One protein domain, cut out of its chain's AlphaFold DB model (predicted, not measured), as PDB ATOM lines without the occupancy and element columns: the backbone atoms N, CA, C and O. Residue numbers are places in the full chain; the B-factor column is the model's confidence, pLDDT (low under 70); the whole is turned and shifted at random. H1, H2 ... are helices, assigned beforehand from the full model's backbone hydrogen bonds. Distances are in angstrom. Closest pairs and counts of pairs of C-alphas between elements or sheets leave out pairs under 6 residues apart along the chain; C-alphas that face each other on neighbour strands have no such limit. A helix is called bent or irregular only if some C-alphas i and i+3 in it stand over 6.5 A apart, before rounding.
ATOM      1  N   GLU A  30     -33.891 -27.544  25.132       64.12
ATOM      2  CA  GLU A  30     -33.923 -28.675  24.200       64.12
ATOM      3  C   GLU A  30     -32.779 -28.622  23.177       64.12
ATOM      4  O   GLU A  30     -32.000 -29.560  23.030       64.12
ATOM      5  N   VAL A  31     -32.643 -27.476  22.504       66.06
ATOM      6  CA  VAL A  31     -31.668 -27.264  21.433       66.06
ATOM      7  C   VAL A  31     -30.252 -27.258  21.997       66.06
ATOM      8  O   VAL A  31     -29.335 -27.761  21.353       66.06
ATOM      9  N   GLU A  32     -30.061 -26.712  23.197       72.06
ATOM     10  CA  GLU A  32     -28.744 -26.650  23.828       72.06
ATOM     11  C   GLU A  32     -28.277 -28.024  24.322       72.06
ATOM     12  O   GLU A  32     -27.125 -28.383  24.081       72.06
ATOM     13  N   VAL A  33     -29.162 -28.824  24.925       67.56
ATOM     14  CA  VAL A  33     -28.849 -30.198  25.353       67.56
ATOM     15  C   VAL A  33     -28.530 -31.071  24.143       67.56
ATOM     16  O   VAL A  33     -27.459 -31.671  24.107       67.56
ATOM     17  N   VAL A  34     -29.374 -31.066  23.101       69.06
ATOM     18  CA  VAL A  34     -29.109 -31.834  21.868       69.06
ATOM     19  C   VAL A  34     -27.786 -31.408  21.232       69.06
ATOM     20  O   VAL A  34     -26.986 -32.252  20.830       69.06
ATOM     21  N   ARG A  35     -27.509 -30.101  21.161       73.38
ATOM     22  CA  ARG A  35     -26.254 -29.580  20.604       73.38
ATOM     23  C   ARG A  35     -25.041 -30.037  21.411       73.38
ATOM     24  O   ARG A  35     -24.021 -30.384  20.823       73.38
ATOM     25  N   ARG A  36     -25.135 -30.011  22.739       71.88
ATOM     26  CA  ARG A  36     -24.042 -30.381  23.645       71.88
ATOM     27  C   ARG A  36     -23.747 -31.870  23.580       71.88
ATOM     28  O   ARG A  36     -22.589 -32.228  23.402       71.88
ATOM     29  N   VAL A  37     -24.787 -32.704  23.580       66.38
ATOM     30  CA  VAL A  37     -24.644 -34.151  23.378       66.38
ATOM     31  C   VAL A  37     -24.057 -34.445  21.998       66.38
ATOM     32  O   VAL A  37     -23.067 -35.159  21.902       66.38
ATOM     33  N   ARG A  38     -24.568 -33.821  20.929       65.38
ATOM     34  CA  ARG A  38     -24.022 -33.981  19.569       65.38
ATOM     35  C   ARG A  38     -22.546 -33.578  19.463       65.38
ATOM     36  O   ARG A  38     -21.816 -34.142  18.651       65.38
ATOM     37  N   ASN A  39     -22.118 -32.575  20.228       66.75
ATOM     38  CA  ASN A  39     -20.726 -32.140  20.244       66.75
ATOM     39  C   ASN A  39     -19.813 -33.101  21.013       66.75
ATOM     40  O   ASN A  39     -18.668 -33.244  20.608       66.75
ATOM     41  N   GLY A  54     -29.074 -44.462  18.381       56.25
ATOM     42  CA  GLY A  54     -29.283 -44.676  19.820       56.25
ATOM     43  C   GLY A  54     -28.894 -43.465  20.643       56.25
ATOM     44  O   GLY A  54     -29.698 -42.936  21.396       56.25
ATOM     45  N   LEU A  55     -27.703 -42.922  20.390       60.84
ATOM     46  CA  LEU A  55     -27.236 -41.714  21.076       60.84
ATOM     47  C   LEU A  55     -28.108 -40.488  20.761       60.84
ATOM     48  O   LEU A  55     -28.296 -39.639  21.628       60.84
ATOM     49  N   GLU A  56     -28.671 -40.399  19.551       70.00
ATOM     50  CA  GLU A  56     -29.587 -39.313  19.178       70.00
ATOM     51  C   GLU A  56     -30.936 -39.413  19.906       70.00
ATOM     52  O   GLU A  56     -31.465 -38.398  20.359       70.00
ATOM     53  N   GLU A  57     -31.464 -40.624  20.081       76.12
ATOM     54  CA  GLU A  57     -32.732 -40.881  20.773       76.12
ATOM     55  C   GLU A  57     -32.614 -40.592  22.271       76.12
ATOM     56  O   GLU A  57     -33.427 -39.857  22.839       76.12
ATOM     57  N   THR A  58     -31.535 -41.075  22.887       77.69
ATOM     58  CA  THR A  58     -31.177 -40.802  24.279       77.69
ATOM     59  C   THR A  58     -30.973 -39.299  24.522       77.69
ATOM     60  O   THR A  58     -31.469 -38.741  25.507       77.69
ATOM     61  N   ALA A  59     -30.285 -38.604  23.606       76.62
ATOM     62  CA  ALA A  59     -30.098 -37.154  23.674       76.62
ATOM     63  C   ALA A  59     -31.427 -36.399  23.586       76.62
ATOM     64  O   ALA A  59     -31.636 -35.412  24.294       76.62
ATOM     65  N   PHE A  60     -32.327 -36.859  22.717       82.19
ATOM     66  CA  PHE A  60     -33.636 -36.255  22.528       82.19
ATOM     67  C   PHE A  60     -34.519 -36.430  23.767       82.19
ATOM     68  O   PHE A  60     -35.114 -35.455  24.233       82.19
ATOM     69  N   ALA A  61     -34.524 -37.620  24.377       85.25
ATOM     70  CA  ALA A  61     -35.233 -37.866  25.631       85.25
ATOM     71  C   ALA A  61     -34.697 -36.976  26.771       85.25
ATOM     72  O   ALA A  61     -35.475 -36.312  27.463       85.25
ATOM     73  N   ALA A  62     -33.373 -36.854  26.918       83.62
ATOM     74  CA  ALA A  62     -32.751 -35.957  27.898       83.62
ATOM     75  C   ALA A  62     -33.095 -34.470  27.655       83.62
ATOM     76  O   ALA A  62     -33.335 -33.698  28.593       83.62
ATOM     77  N   ALA A  63     -33.158 -34.053  26.391       83.12
ATOM     78  CA  ALA A  63     -33.530 -32.697  25.999       83.12
ATOM     79  C   ALA A  63     -35.006 -32.384  26.295       83.12
ATOM     80  O   ALA A  63     -35.324 -31.288  26.775       83.12
ATOM     81  N   LYS A  64     -35.902 -33.352  26.079       85.50
ATOM     82  CA  LYS A  64     -37.320 -33.240  26.444       85.50
ATOM     83  C   LYS A  64     -37.532 -33.222  27.945       85.50
ATOM     84  O   LYS A  64     -38.268 -32.369  28.430       85.50
ATOM     85  N   LEU A  65     -36.808 -34.054  28.693       83.94
ATOM     86  CA  LEU A  65     -36.802 -33.999  30.154       83.94
ATOM     87  C   LEU A  65     -36.390 -32.607  30.642       83.94
ATOM     88  O   LEU A  65     -37.067 -32.037  31.497       83.94
ATOM     89  N   SER A  66     -35.308 -32.044  30.096       81.94
ATOM     90  CA  SER A  66     -34.829 -30.696  30.442       81.94
ATOM     91  C   SER A  66     -35.858 -29.614  30.134       81.94
ATOM     92  O   SER A  66     -36.083 -28.720  30.944       81.94
ATOM     93  N   SER A  67     -36.507 -29.723  28.980       84.06
ATOM     94  CA  SER A  67     -37.535 -28.784  28.545       84.06
ATOM     95  C   SER A  67     -38.784 -28.840  29.410       84.06
ATOM     96  O   SER A  67     -39.291 -27.796  29.805       84.06
ATOM     97  N   TRP A  68     -39.240 -30.041  29.764       83.06
ATOM     98  CA  TRP A  68     -40.369 -30.217  30.668       83.06
ATOM     99  C   TRP A  68     -40.160 -29.460  31.985       83.06
ATOM    100  O   TRP A  68     -41.074 -28.786  32.433       83.06
ATOM    101  N   GLN A  69     -38.955 -29.449  32.562       77.88
ATOM    102  CA  GLN A  69     -38.720 -28.678  33.795       77.88
ATOM    103  C   GLN A  69     -38.721 -27.175  33.635       77.88
ATOM    104  O   GLN A  69     -39.087 -26.463  34.562       77.88
ATOM    105  N   ASP A  70     -38.228 -26.693  32.502       77.81
ATOM    106  CA  ASP A  70     -38.094 -25.261  32.276       77.81
ATOM    107  C   ASP A  70     -39.465 -24.603  32.106       77.81
ATOM    108  O   ASP A  70     -39.698 -23.502  32.598       77.81
ATOM    109  N   ARG A  71     -40.389 -25.291  31.424       80.44
ATOM    110  CA  ARG A  71     -41.668 -24.707  30.992       80.44
ATOM    111  C   ARG A  71     -42.929 -25.471  31.403       80.44
ATOM    112  O   ARG A  71     -44.007 -24.914  31.240       80.44
ATOM    113  N   ASN A  72     -42.828 -26.706  31.904       81.31
ATOM    114  CA  ASN A  72     -43.960 -27.586  32.253       81.31
ATOM    115  C   ASN A  72     -45.054 -27.635  31.167       81.31
ATOM    116  O   ASN A  72     -46.250 -27.610  31.450       81.31
ATOM    117  N   ALA A  73     -44.649 -27.659  29.891       84.88
ATOM    118  CA  ALA A  73     -45.590 -27.565  28.781       84.88
ATOM    119  C   ALA A  73     -46.267 -28.925  28.503       84.88
ATOM    120  O   ALA A  73     -45.554 -29.922  28.348       84.88
ATOM    121  N   PRO A  74     -47.606 -28.985  28.328       87.75
ATOM    122  CA  PRO A  74     -48.346 -30.234  28.093       87.75
ATOM    123  C   PRO A  74     -47.783 -31.100  26.958       87.75
ATOM    124  O   PRO A  74     -47.759 -32.325  27.043       87.75
ATOM    125  N   ARG A  75     -47.266 -30.453  25.908       87.06
ATOM    126  CA  ARG A  75     -46.661 -31.133  24.761       87.06
ATOM    127  C   ARG A  75     -45.418 -31.938  25.125       87.06
ATOM    128  O   ARG A  75     -45.269 -33.050  24.639       87.06
ATOM    129  N   ASP A  76     -44.547 -31.404  25.978       87.50
ATOM    130  CA  ASP A  76     -43.336 -32.126  26.369       87.50
ATOM    131  C   ASP A  76     -43.683 -33.347  27.225       87.50
ATOM    132  O   ASP A  76     -43.052 -34.387  27.074       87.50
ATOM    133  N   LEU A  77     -44.721 -33.259  28.067       88.50
ATOM    134  CA  LEU A  77     -45.212 -34.410  28.826       88.50
ATOM    135  C   LEU A  77     -45.794 -35.499  27.913       88.50
ATOM    136  O   LEU A  77     -45.539 -36.683  28.134       88.50
ATOM    137  N   TYR A  78     -46.531 -35.120  26.866       89.25
ATOM    138  CA  TYR A  78     -47.036 -36.074  25.876       89.25
ATOM    139  C   TYR A  78     -45.909 -36.733  25.067       89.25
ATOM    140  O   TYR A  78     -45.910 -37.952  24.882       89.25
ATOM    141  N   ASP A  79     -44.917 -35.947  24.639       88.31
ATOM    142  CA  ASP A  79     -43.725 -36.448  23.950       88.31
ATOM    143  C   ASP A  79     -42.958 -37.440  24.846       88.31
ATOM    144  O   ASP A  79     -42.618 -38.538  24.406       88.31
ATOM    145  N   LEU A  80     -42.751 -37.101  26.124       88.62
ATOM    146  CA  LEU A  80     -42.099 -37.975  27.105       88.62
ATOM    147  C   LEU A  80     -42.880 -39.271  27.345       88.62
ATOM    148  O   LEU A  80     -42.275 -40.337  27.440       88.62
ATOM    149  N   TRP A  81     -44.212 -39.218  27.404       91.94
ATOM    150  CA  TRP A  81     -45.044 -40.421  27.490       91.94
ATOM    151  C   TRP A  81     -44.838 -41.344  26.281       91.94
ATOM    152  O   TRP A  81     -44.660 -42.555  26.451       91.94
ATOM    153  N   ALA A  82     -44.819 -40.788  25.067       90.06
ATOM    154  CA  ALA A  82     -44.599 -41.565  23.851       90.06
ATOM    155  C   ALA A  82     -43.191 -42.184  23.821       90.06
ATOM    156  O   ALA A  82     -43.044 -43.361  23.490       90.06
ATOM    157  N   MET A  83     -42.171 -41.424  24.233       89.12
ATOM    158  CA  MET A  83     -40.781 -41.886  24.343       89.12
ATOM    159  C   MET A  83     -40.611 -43.002  25.368       89.12
ATOM    160  O   MET A  83     -39.910 -43.976  25.106       89.12
ATOM    161  N   THR A  84     -41.288 -42.899  26.512       88.19
ATOM    162  CA  THR A  84     -41.323 -43.971  27.513       88.19
ATOM    163  C   THR A  84     -41.920 -45.248  26.926       88.19
ATOM    164  O   THR A  84     -41.364 -46.326  27.117       88.19
ATOM    165  N   GLY A  85     -43.015 -45.143  26.166       85.56
ATOM    166  CA  GLY A  85     -43.612 -46.290  25.471       85.56
ATOM    167  C   GLY A  85     -42.700 -46.913  24.407       85.56
ATOM    168  O   GLY A  85     -42.804 -48.108  24.146       85.56
ATOM    169  N   ALA A  86     -41.795 -46.123  23.829       85.94
ATOM    170  CA  ALA A  86     -40.790 -46.574  22.869       85.94
ATOM    171  C   ALA A  86     -39.481 -47.068  23.522       85.94
ATOM    172  O   ALA A  86     -38.588 -47.512  22.810       85.94
ATOM    173  N   GLY A  87     -39.350 -46.998  24.853       83.62
ATOM    174  CA  GLY A  87     -38.131 -47.400  25.567       83.62
ATOM    175  C   GLY A  87     -36.974 -46.398  25.480       83.62
ATOM    176  O   GLY A  87     -35.856 -46.740  25.843       83.62
ATOM    177  N   MET A  88     -37.228 -45.163  25.034       84.19
ATOM    178  CA  MET A  88     -36.194 -44.129  24.855       84.19
ATOM    179  C   MET A  88     -35.825 -43.406  26.164       84.19
ATOM    180  O   MET A  88     -34.807 -42.722  26.233       84.19
ATOM    181  N   VAL A  89     -36.666 -43.512  27.199       84.12
ATOM    182  CA  VAL A  89     -36.383 -42.982  28.544       84.12
ATOM    183  C   VAL A  89     -35.680 -44.076  29.348       84.12
ATOM    184  O   VAL A  89     -36.315 -44.820  30.093       84.12
ATOM    185  N   ASP A  90     -34.372 -44.199  29.138       82.00
ATOM    186  CA  ASP A  90     -33.511 -45.220  29.737       82.00
ATOM    187  C   ASP A  90     -32.431 -44.623  30.663       82.00
ATOM    188  O   ASP A  90     -32.352 -43.408  30.888       82.00
ATOM    189  N   ALA A  91     -31.580 -45.484  31.227       79.62
ATOM    190  CA  ALA A  91     -30.511 -45.067  32.135       79.62
ATOM    191  C   ALA A  91     -29.504 -44.114  31.465       79.62
ATOM    192  O   ALA A  91     -28.983 -43.205  32.116       79.62
ATOM    193  N   ALA A  92     -29.257 -44.273  30.161       78.94
ATOM    194  CA  ALA A  92     -28.375 -43.385  29.415       78.94
ATOM    195  C   ALA A  92     -29.000 -41.986  29.268       78.94
ATOM    196  O   ALA A  92     -28.307 -40.978  29.432       78.94
ATOM    197  N   ALA A  93     -30.316 -41.902  29.052       80.25
ATOM    198  CA  ALA A  93     -31.043 -40.639  28.969       80.25
ATOM    199  C   ALA A  93     -31.058 -39.925  30.320       80.25
ATOM    200  O   ALA A  93     -30.831 -38.715  30.376       80.25
ATOM    201  N   ALA A  94     -31.243 -40.670  31.413       79.56
ATOM    202  CA  ALA A  94     -31.145 -40.138  32.767       79.56
ATOM    203  C   ALA A  94     -29.733 -39.611  33.086       79.56
ATOM    204  O   ALA A  94     -29.602 -38.519  33.641       79.56
ATOM    205  N   ALA A  95     -28.676 -40.325  32.683       78.06
ATOM    206  CA  ALA A  95     -27.291 -39.892  32.881       78.06
ATOM    207  C   ALA A  95     -26.945 -38.630  32.067       78.06
ATOM    208  O   ALA A  95     -26.336 -37.695  32.593       78.06
ATOM    209  N   LEU A  96     -27.374 -38.555  30.802       77.44
ATOM    210  CA  LEU A  96     -27.219 -37.344  29.986       77.44
ATOM    211  C   LEU A  96     -28.010 -36.171  30.564       77.44
ATOM    212  O   LEU A  96     -27.514 -35.042  30.593       77.44
ATOM    213  N   PHE A  97     -29.221 -36.440  31.053       75.50
ATOM    214  CA  PHE A  97     -30.036 -35.453  31.737       75.50
ATOM    215  C   PHE A  97     -29.321 -34.914  32.990       75.50
ATOM    216  O   PHE A  97     -29.220 -33.702  33.146       75.50
ATOM    217  N   ALA A  98     -28.761 -35.782  33.836       76.69
ATOM    218  CA  ALA A  98     -28.009 -35.389  35.030       76.69
ATOM    219  C   ALA A  98     -26.760 -34.552  34.706       76.69
ATOM    220  O   ALA A  98     -26.396 -33.641  35.449       76.69
ATOM    221  N   ARG A  99     -26.095 -34.855  33.585       74.94
ATOM    222  CA  ARG A  99     -24.849 -34.196  33.175       74.94
ATOM    223  C   ARG A  99     -25.067 -32.836  32.504       74.94
ATOM    224  O   ARG A  99     -24.240 -31.939  32.668       74.94
ATOM    225  N   PHE A 100     -26.136 -32.681  31.720       71.56
ATOM    226  CA  PHE A 100     -26.359 -31.487  30.885       71.56
ATOM    227  C   PHE A 100     -27.635 -30.717  31.180       71.56
ATOM    228  O   PHE A 100     -27.770 -29.577  30.727       71.56
ATOM    229  N   GLY A 101     -28.569 -31.341  31.883       65.44
ATOM    230  CA  GLY A 101     -29.807 -30.725  32.305       65.44
ATOM    231  C   GLY A 101     -29.614 -29.770  33.488       65.44
ATOM    232  O   GLY A 101     -28.533 -29.668  34.063       65.44
ATOM    233  N   PRO A 102     -30.680 -29.047  33.865       63.91
ATOM    234  CA  PRO A 102     -30.648 -28.084  34.965       63.91
ATOM    235  C   PRO A 102     -30.535 -28.711  36.365       63.91
ATOM    236  O   PRO A 102     -30.326 -27.980  37.327       63.91
ATOM    237  N   PHE A 103     -30.677 -30.034  36.491       59.94
ATOM    238  CA  PHE A 103     -30.672 -30.752  37.766       59.94
ATOM    239  C   PHE A 103     -29.774 -31.980  37.693       59.94
ATOM    240  O   PHE A 103     -29.682 -32.621  36.648       59.94
ATOM    241  N   THR A 104     -29.184 -32.332  38.833       59.22
ATOM    242  CA  THR A 104     -28.274 -33.472  38.985       59.22
ATOM    243  C   THR A 104     -28.998 -34.820  38.997       59.22
ATOM    244  O   THR A 104     -28.389 -35.826  38.652       59.22
ATOM    245  N   HIS A 105     -30.290 -34.859  39.349       57.66
ATOM    246  CA  HIS A 105     -31.097 -36.081  39.331       57.66
ATOM    247  C   HIS A 105     -32.425 -35.882  38.594       57.66
ATOM    248  O   HIS A 105     -33.115 -34.872  38.742       57.66
ATOM    249  N   VAL A 106     -32.805 -36.888  37.801       57.94
ATOM    250  CA  VAL A 106     -34.082 -36.927  37.066       57.94
ATOM    251  C   VAL A 106     -35.278 -37.241  37.975       57.94
ATOM    252  O   VAL A 106     -36.414 -37.240  37.517       57.94
ATOM    253  N   THR A 107     -35.033 -37.517  39.253       58.47
ATOM    254  CA  THR A 107     -36.043 -37.846  40.268       58.47
ATOM    255  C   THR A 107     -36.365 -36.682  41.190       58.47
ATOM    256  O   THR A 107     -37.412 -36.696  41.824       58.47
ATOM    257  N   ASP A 108     -35.536 -35.634  41.203       58.94
ATOM    258  CA  ASP A 108     -35.783 -34.388  41.948       58.94
ATOM    259  C   ASP A 108     -36.837 -33.505  41.245       58.94
ATOM    260  O   ASP A 108     -36.824 -32.279  41.324       58.94
ATOM    261  N   ARG A 109     -37.728 -34.130  40.470       60.03
ATOM    262  CA  ARG A 109     -38.646 -33.474  39.542       60.03
ATOM    263  C   ARG A 109     -40.014 -33.357  40.158       60.03
ATOM    264  O   ARG A 109     -40.624 -34.363  40.512       60.03
ATOM    265  N   SER A 110     -40.568 -32.159  40.084       56.66
ATOM    266  CA  SER A 110     -42.001 -31.976  40.239       56.66
ATOM    267  C   SER A 110     -42.702 -32.386  38.951       56.66
ATOM    268  O   SER A 110     -42.868 -31.600  38.025       56.66
ATOM    269  N   PHE A 111     -43.158 -33.634  38.899       63.78
ATOM    270  CA  PHE A 111     -44.348 -33.953  38.107       63.78
ATOM    271  C   PHE A 111     -45.632 -33.510  38.831       63.78
ATOM    272  O   PHE A 111     -46.724 -33.807  38.356       63.78
ATOM    273  N   ASP A 112     -45.510 -32.836  39.978       63.41
ATOM    274  CA  ASP A 112     -46.607 -32.356  40.826       63.41
ATOM    275  C   ASP A 112     -47.503 -31.334  40.120       63.41
ATOM    276  O   ASP A 112     -48.695 -31.265  40.407       63.41
ATOM    277  N   LEU A 113     -46.950 -30.585  39.156       70.94
ATOM    278  CA  LEU A 113     -47.731 -29.752  38.247       70.94
ATOM    279  C   LEU A 113     -48.195 -30.588  37.049       70.94
ATOM    280  O   LEU A 113     -47.555 -30.641  35.999       70.94
ATOM    281  N   ILE A 114     -49.322 -31.267  37.230       80.94
ATOM    282  CA  ILE A 114     -50.033 -31.935  36.141       80.94
ATOM    283  C   ILE A 114     -50.920 -30.885  35.451       80.94
ATOM    284  O   ILE A 114     -51.689 -30.216  36.144       80.94
ATOM    285  N   PRO A 115     -50.832 -30.714  34.117       84.00
ATOM    286  CA  PRO A 115     -51.738 -29.834  33.389       84.00
ATOM    287  C   PRO A 115     -53.194 -30.271  33.556       84.00
ATOM    288  O   PRO A 115     -53.481 -31.465  33.626       84.00
ATOM    289  N   SER A 116     -54.117 -29.313  33.555       87.31
ATOM    290  CA  SER A 116     -55.546 -29.631  33.492       87.31
ATOM    291  C   SER A 116     -55.921 -30.269  32.147       87.31
ATOM    292  O   SER A 116     -55.264 -30.031  31.130       87.31
ATOM    293  N   GLU A 117     -57.012 -31.038  32.116       87.00
ATOM    294  CA  GLU A 117     -57.548 -31.641  30.881       87.00
ATOM    295  C   GLU A 117     -57.833 -30.590  29.795       87.00
ATOM    296  O   GLU A 117     -57.548 -30.798  28.617       87.00
ATOM    297  N   ASP A 118     -58.306 -29.405  30.183       87.44
ATOM    298  CA  ASP A 118     -58.548 -28.319  29.236       87.44
ATOM    299  C   ASP A 118     -57.247 -27.757  28.633       87.44
ATOM    300  O   ASP A 118     -57.191 -27.414  27.451       87.44
ATOM    301  N   GLU A 119     -56.185 -27.605  29.429       87.38
ATOM    302  CA  GLU A 119     -54.870 -27.176  28.927       87.38
ATOM    303  C   GLU A 119     -54.238 -28.238  28.030       87.38
ATOM    304  O   GLU A 119     -53.579 -27.901  27.038       87.38
ATOM    305  N   TRP A 120     -54.470 -29.506  28.364       88.50
ATOM    306  CA  TRP A 120     -54.058 -30.664  27.591       88.50
ATOM    307  C   TRP A 120     -54.716 -30.670  26.208       88.50
ATOM    308  O   TRP A 120     -54.010 -30.646  25.197       88.50
ATOM    309  N   GLU A 121     -56.047 -30.578  26.148       87.81
ATOM    310  CA  GLU A 121     -56.810 -30.539  24.896       87.81
ATOM    311  C   GLU A 121     -56.468 -29.296  24.064       87.81
ATOM    312  O   GLU A 121     -56.172 -29.406  22.875       87.81
ATOM    313  N   ARG A 122     -56.393 -28.102  24.671       87.75
ATOM    314  CA  ARG A 122     -56.005 -26.881  23.934       87.75
ATOM    315  C   ARG A 122     -54.610 -26.996  23.314       87.75
ATOM    316  O   ARG A 122     -54.389 -26.504  22.206       87.75
ATOM    317  N   SER A 123     -53.669 -27.636  24.006       84.69
ATOM    318  CA  SER A 123     -52.280 -27.756  23.543       84.69
ATOM    319  C   SER A 123     -52.079 -28.864  22.504       84.69
ATOM    320  O   SER A 123     -51.232 -28.723  21.617       84.69
ATOM    321  N   LEU A 124     -52.830 -29.965  22.610       87.25
ATOM    322  CA  LEU A 124     -52.614 -31.186  21.826       87.25
ATOM    323  C   LEU A 124     -53.710 -31.480  20.798       87.25
ATOM    324  O   LEU A 124     -53.411 -32.129  19.799       87.25
ATOM    325  N   GLY A 125     -54.935 -30.985  20.980       80.44
ATOM    326  CA  GLY A 125     -56.086 -31.290  20.118       80.44
ATOM    327  C   GLY A 125     -55.870 -30.890  18.655       80.44
ATOM    328  O   GLY A 125     -56.332 -31.552  17.729       80.44
ATOM    329  N   HIS A 126     -55.047 -29.866  18.422       82.69
ATOM    330  CA  HIS A 126     -54.632 -29.434  17.084       82.69
ATOM    331  C   HIS A 126     -53.629 -30.389  16.402       82.69
ATOM    332  O   HIS A 126     -53.432 -30.306  15.192       82.69
ATOM    333  N   GLN A 127     -52.964 -31.274  17.156       75.25
ATOM    334  CA  GLN A 127     -51.932 -32.200  16.662       75.25
ATOM    335  C   GLN A 127     -52.496 -33.579  16.279       75.25
ATOM    336  O   GLN A 127     -51.760 -34.419  15.760       75.25
ATOM    337  N   GLY A 128     -53.795 -33.814  16.495       71.38
ATOM    338  CA  GLY A 128     -54.490 -35.042  16.113       71.38
ATOM    339  C   GLY A 128     -55.101 -35.778  17.305       71.38
ATOM    340  O   GLY A 128     -55.585 -35.168  18.250       71.38
ATOM    341  N   ARG A 129     -55.128 -37.118  17.251       78.44
ATOM    342  CA  ARG A 129     -55.776 -37.944  18.284       78.44
ATOM    343  C   ARG A 129     -54.898 -38.078  19.528       78.44
ATOM    344  O   ARG A 129     -53.911 -38.818  19.513       78.44
ATOM    345  N   ILE A 130     -55.310 -37.419  20.604       84.50
ATOM    346  CA  ILE A 130     -54.773 -37.603  21.953       84.50
ATOM    347  C   ILE A 130     -55.104 -39.025  22.426       84.50
ATOM    348  O   ILE A 130     -56.255 -39.456  22.368       84.50
ATOM    349  N   ARG A 131     -54.089 -39.783  22.852       85.75
ATOM    350  CA  ARG A 131     -54.253 -41.189  23.276       85.75
ATOM    351  C   ARG A 131     -54.417 -41.375  24.781       85.75
ATOM    352  O   ARG A 131     -54.958 -42.392  25.202       85.75
ATOM    353  N   VAL A 132     -53.902 -40.442  25.571       89.38
ATOM    354  CA  VAL A 132     -53.917 -40.481  27.037       89.38
ATOM    355  C   VAL A 132     -54.144 -39.079  27.584       89.38
ATOM    356  O   VAL A 132     -53.738 -38.105  26.949       89.38
ATOM    357  N   GLY A 133     -54.776 -38.993  28.752       89.94
ATOM    358  CA  GLY A 133     -54.888 -37.749  29.511       89.94
ATOM    359  C   GLY A 133     -53.581 -37.374  30.232       89.94
ATOM    360  O   GLY A 133     -52.658 -38.199  30.317       89.94
ATOM    361  N   PRO A 134     -53.503 -36.152  30.784       88.69
ATOM    362  CA  PRO A 134     -52.326 -35.617  31.466       88.69
ATOM    363  C   PRO A 134     -51.923 -36.444  32.694       88.69
ATOM    364  O   PRO A 134     -50.732 -36.679  32.915       88.69
ATOM    365  N   GLU A 135     -52.889 -36.945  33.470       89.44
ATOM    366  CA  GLU A 135     -52.612 -37.766  34.655       89.44
ATOM    367  C   GLU A 135     -51.955 -39.099  34.293       89.44
ATOM    368  O   GLU A 135     -50.961 -39.498  34.900       89.44
ATOM    369  N   GLU A 136     -52.488 -39.785  33.281       90.31
ATOM    370  CA  GLU A 136     -51.962 -41.075  32.841       90.31
ATOM    371  C   GLU A 136     -50.583 -40.926  32.189       90.31
ATOM    372  O   GLU A 136     -49.690 -41.740  32.430       90.31
ATOM    373  N   ALA A 137     -50.381 -39.858  31.411       89.75
ATOM    374  CA  ALA A 137     -49.072 -39.525  30.864       89.75
ATOM    375  C   ALA A 137     -48.044 -39.294  31.985       89.75
ATOM    376  O   ALA A 137     -46.983 -39.920  31.985       89.75
ATOM    377  N   SER A 138     -48.387 -38.462  32.976       88.25
ATOM    378  CA  SER A 138     -47.538 -38.174  34.139       88.25
ATOM    379  C   SER A 138     -47.197 -39.437  34.924       88.25
ATOM    380  O   SER A 138     -46.021 -39.699  35.174       88.25
ATOM    381  N   ARG A 139     -48.195 -40.272  35.237       89.75
ATOM    382  CA  ARG A 139     -48.009 -41.538  35.961       89.75
ATOM    383  C   ARG A 139     -46.999 -42.447  35.262       89.75
ATOM    384  O   ARG A 139     -46.022 -42.856  35.878       89.75
ATOM    385  N   ARG A 140     -47.173 -42.699  33.961       89.81
ATOM    386  CA  ARG A 140     -46.280 -43.601  33.213       89.81
ATOM    387  C   ARG A 140     -44.854 -43.086  33.108       89.81
ATOM    388  O   ARG A 140     -43.921 -43.885  33.152       89.81
ATOM    389  N   VAL A 141     -44.680 -41.774  32.944       87.81
ATOM    390  CA  VAL A 141     -43.343 -41.171  32.906       87.81
ATOM    391  C   VAL A 141     -42.680 -41.273  34.283       87.81
ATOM    392  O   VAL A 141     -41.526 -41.686  34.347       87.81
ATOM    393  N   ARG A 142     -43.399 -40.994  35.380       86.62
ATOM    394  CA  ARG A 142     -42.875 -41.180  36.747       86.62
ATOM    395  C   ARG A 142     -42.452 -42.621  37.003       86.62
ATOM    396  O   ARG A 142     -41.314 -42.842  37.395       86.62
ATOM    397  N   ASP A 143     -43.314 -43.587  36.693       88.00
ATOM    398  CA  ASP A 143     -43.011 -45.008  36.884       88.00
ATOM    399  C   ASP A 143     -41.761 -45.432  36.101       88.00
ATOM    400  O   ASP A 143     -40.992 -46.279  36.550       88.00
ATOM    401  N   ALA A 144     -41.550 -44.865  34.909       86.56
ATOM    402  CA  ALA A 144     -40.348 -45.122  34.126       86.56
ATOM    403  C   ALA A 144     -39.097 -44.533  34.769       86.56
ATOM    404  O   ALA A 144     -38.093 -45.229  34.847       86.56
ATOM    405  N   LEU A 145     -39.162 -43.301  35.270       83.44
ATOM    406  CA  LEU A 145     -38.036 -42.663  35.950       83.44
ATOM    407  C   LEU A 145     -37.711 -43.331  37.291       83.44
ATOM    408  O   LEU A 145     -36.541 -43.473  37.630       83.44
ATOM    409  N   ASP A 146     -38.717 -43.800  38.026       84.25
ATOM    410  CA  ASP A 146     -38.517 -44.516  39.288       84.25
ATOM    411  C   ASP A 146     -37.838 -45.876  39.088       84.25
ATOM    412  O   ASP A 146     -37.079 -46.308  39.952       84.25
ATOM    413  N   ARG A 147     -38.024 -46.520  37.928       84.00
ATOM    414  CA  ARG A 147     -37.274 -47.732  37.545       84.00
ATOM    415  C   ARG A 147     -35.792 -47.474  37.251       84.00
ATOM    416  O   ARG A 147     -35.041 -48.437  37.132       84.00
ATOM    417  N   LEU A 148     -35.386 -46.214  37.099       78.12
ATOM    418  CA  LEU A 148     -34.007 -45.807  36.806       78.12
ATOM    419  C   LEU A 148     -33.246 -45.324  38.053       78.12
ATOM    420  O   LEU A 148     -32.127 -44.830  37.913       78.12
TER     421      LEU A 148
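What this domain is: This is residues 30 to 39 and 54 to 148 of the 149 residues of an uncharacterized protein of Salinibacterium sp. dk2585 (UniProt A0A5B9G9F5). A helical hairpin, H2 and H3, makes the core of this all-helix domain; H1 and H4 pack on H2 at one end of the longest axis, and H5 and H6 pack on H3 toward the other. H5 lies crosswise at the far end, and H6 folds back from there toward H4. The printed part has 105 residues with six named helices, H1 to H6 in chain order, and no named strand. It is compact, with a radius of gyration of the C-alphas of 13.0 A, and spans 38 by 25 by 23 A, only just elongated.

How they stand to each other: H2, residues 55 to 71, and H3, residues 74 to 85, are the hubs, touching three helices each. They form a hairpin at a shallow tilt of 33 degrees, only just short of steep, and run opposite ways; H2 touches H3 with residues 61 to 68 alone, and the closest C-alphas, of Trp 68 and Asp 76, are 5.6 A apart. H1, residues 30 to 39, touches H2 at a shallow tilt of 31 degrees, opposite ways, the closest C-alphas being those of Glu 30 and Ala 63 at 4.4 A. H4, residues 91 to 100, touches H2 at a steep tilt of 56 degrees, the same way, with C-alphas 58 and 93 closest at 4.7 A. H1 and H4 only just touch, with 3 pairs of C-alphas within 8 A, Val 33 and Phe 100 closest at 6.2 A. H6, residues 134 to 146, touches H3 at a steep tilt of 50 degrees, the same way, with C-alphas 81 and 137 closest at 5.3 A. H5, residues 117 to 127, touches residues 74 to 75 of H3 alone, about perpendicular at 74 degrees, with C-alphas 74 and 120 closest at 5.8 A. H6 is close to H4 but not clearly touching, C-alphas 94 and 145 being 8.0 A apart. Among the pairs that stay apart are H1 and H3, and H2 and H6. Every O i to N i+4 pair is within hydrogen-bond range in H1, H2, H3, H4 and H6, against 5 of 7 in H5.

Where its parts are: H2 is the longest helix, 24.4 A from C-alpha 55 at (-27.236, -41.714, 21.076) to C-alpha 71. H6 measures 18.2 A and ends with C-alpha 146 at (-38.517, -44.516, 39.288). H3 measures 16.9 A, H5 15.3 A, H4 14.3 A and H1 14.2 A, H1 beginning with C-alpha 30 at (-33.923, -28.675, 24.200). H5 is irregular: C-alphas 123 and 126 are 7.1 A apart.

The domain as a whole: The two C-alphas farthest apart, of Asn 39 and Asp 118, are 39.1 A apart. Residues 40 to 53 are not printed, and C-alphas 39 and 54 are 15.2 A apart across this cut. The link from H4 to H5, residues 101 to 116, is long. The mean pLDDT of the printed part is 79.0; 21 residues are under 70, among them 101 to 112.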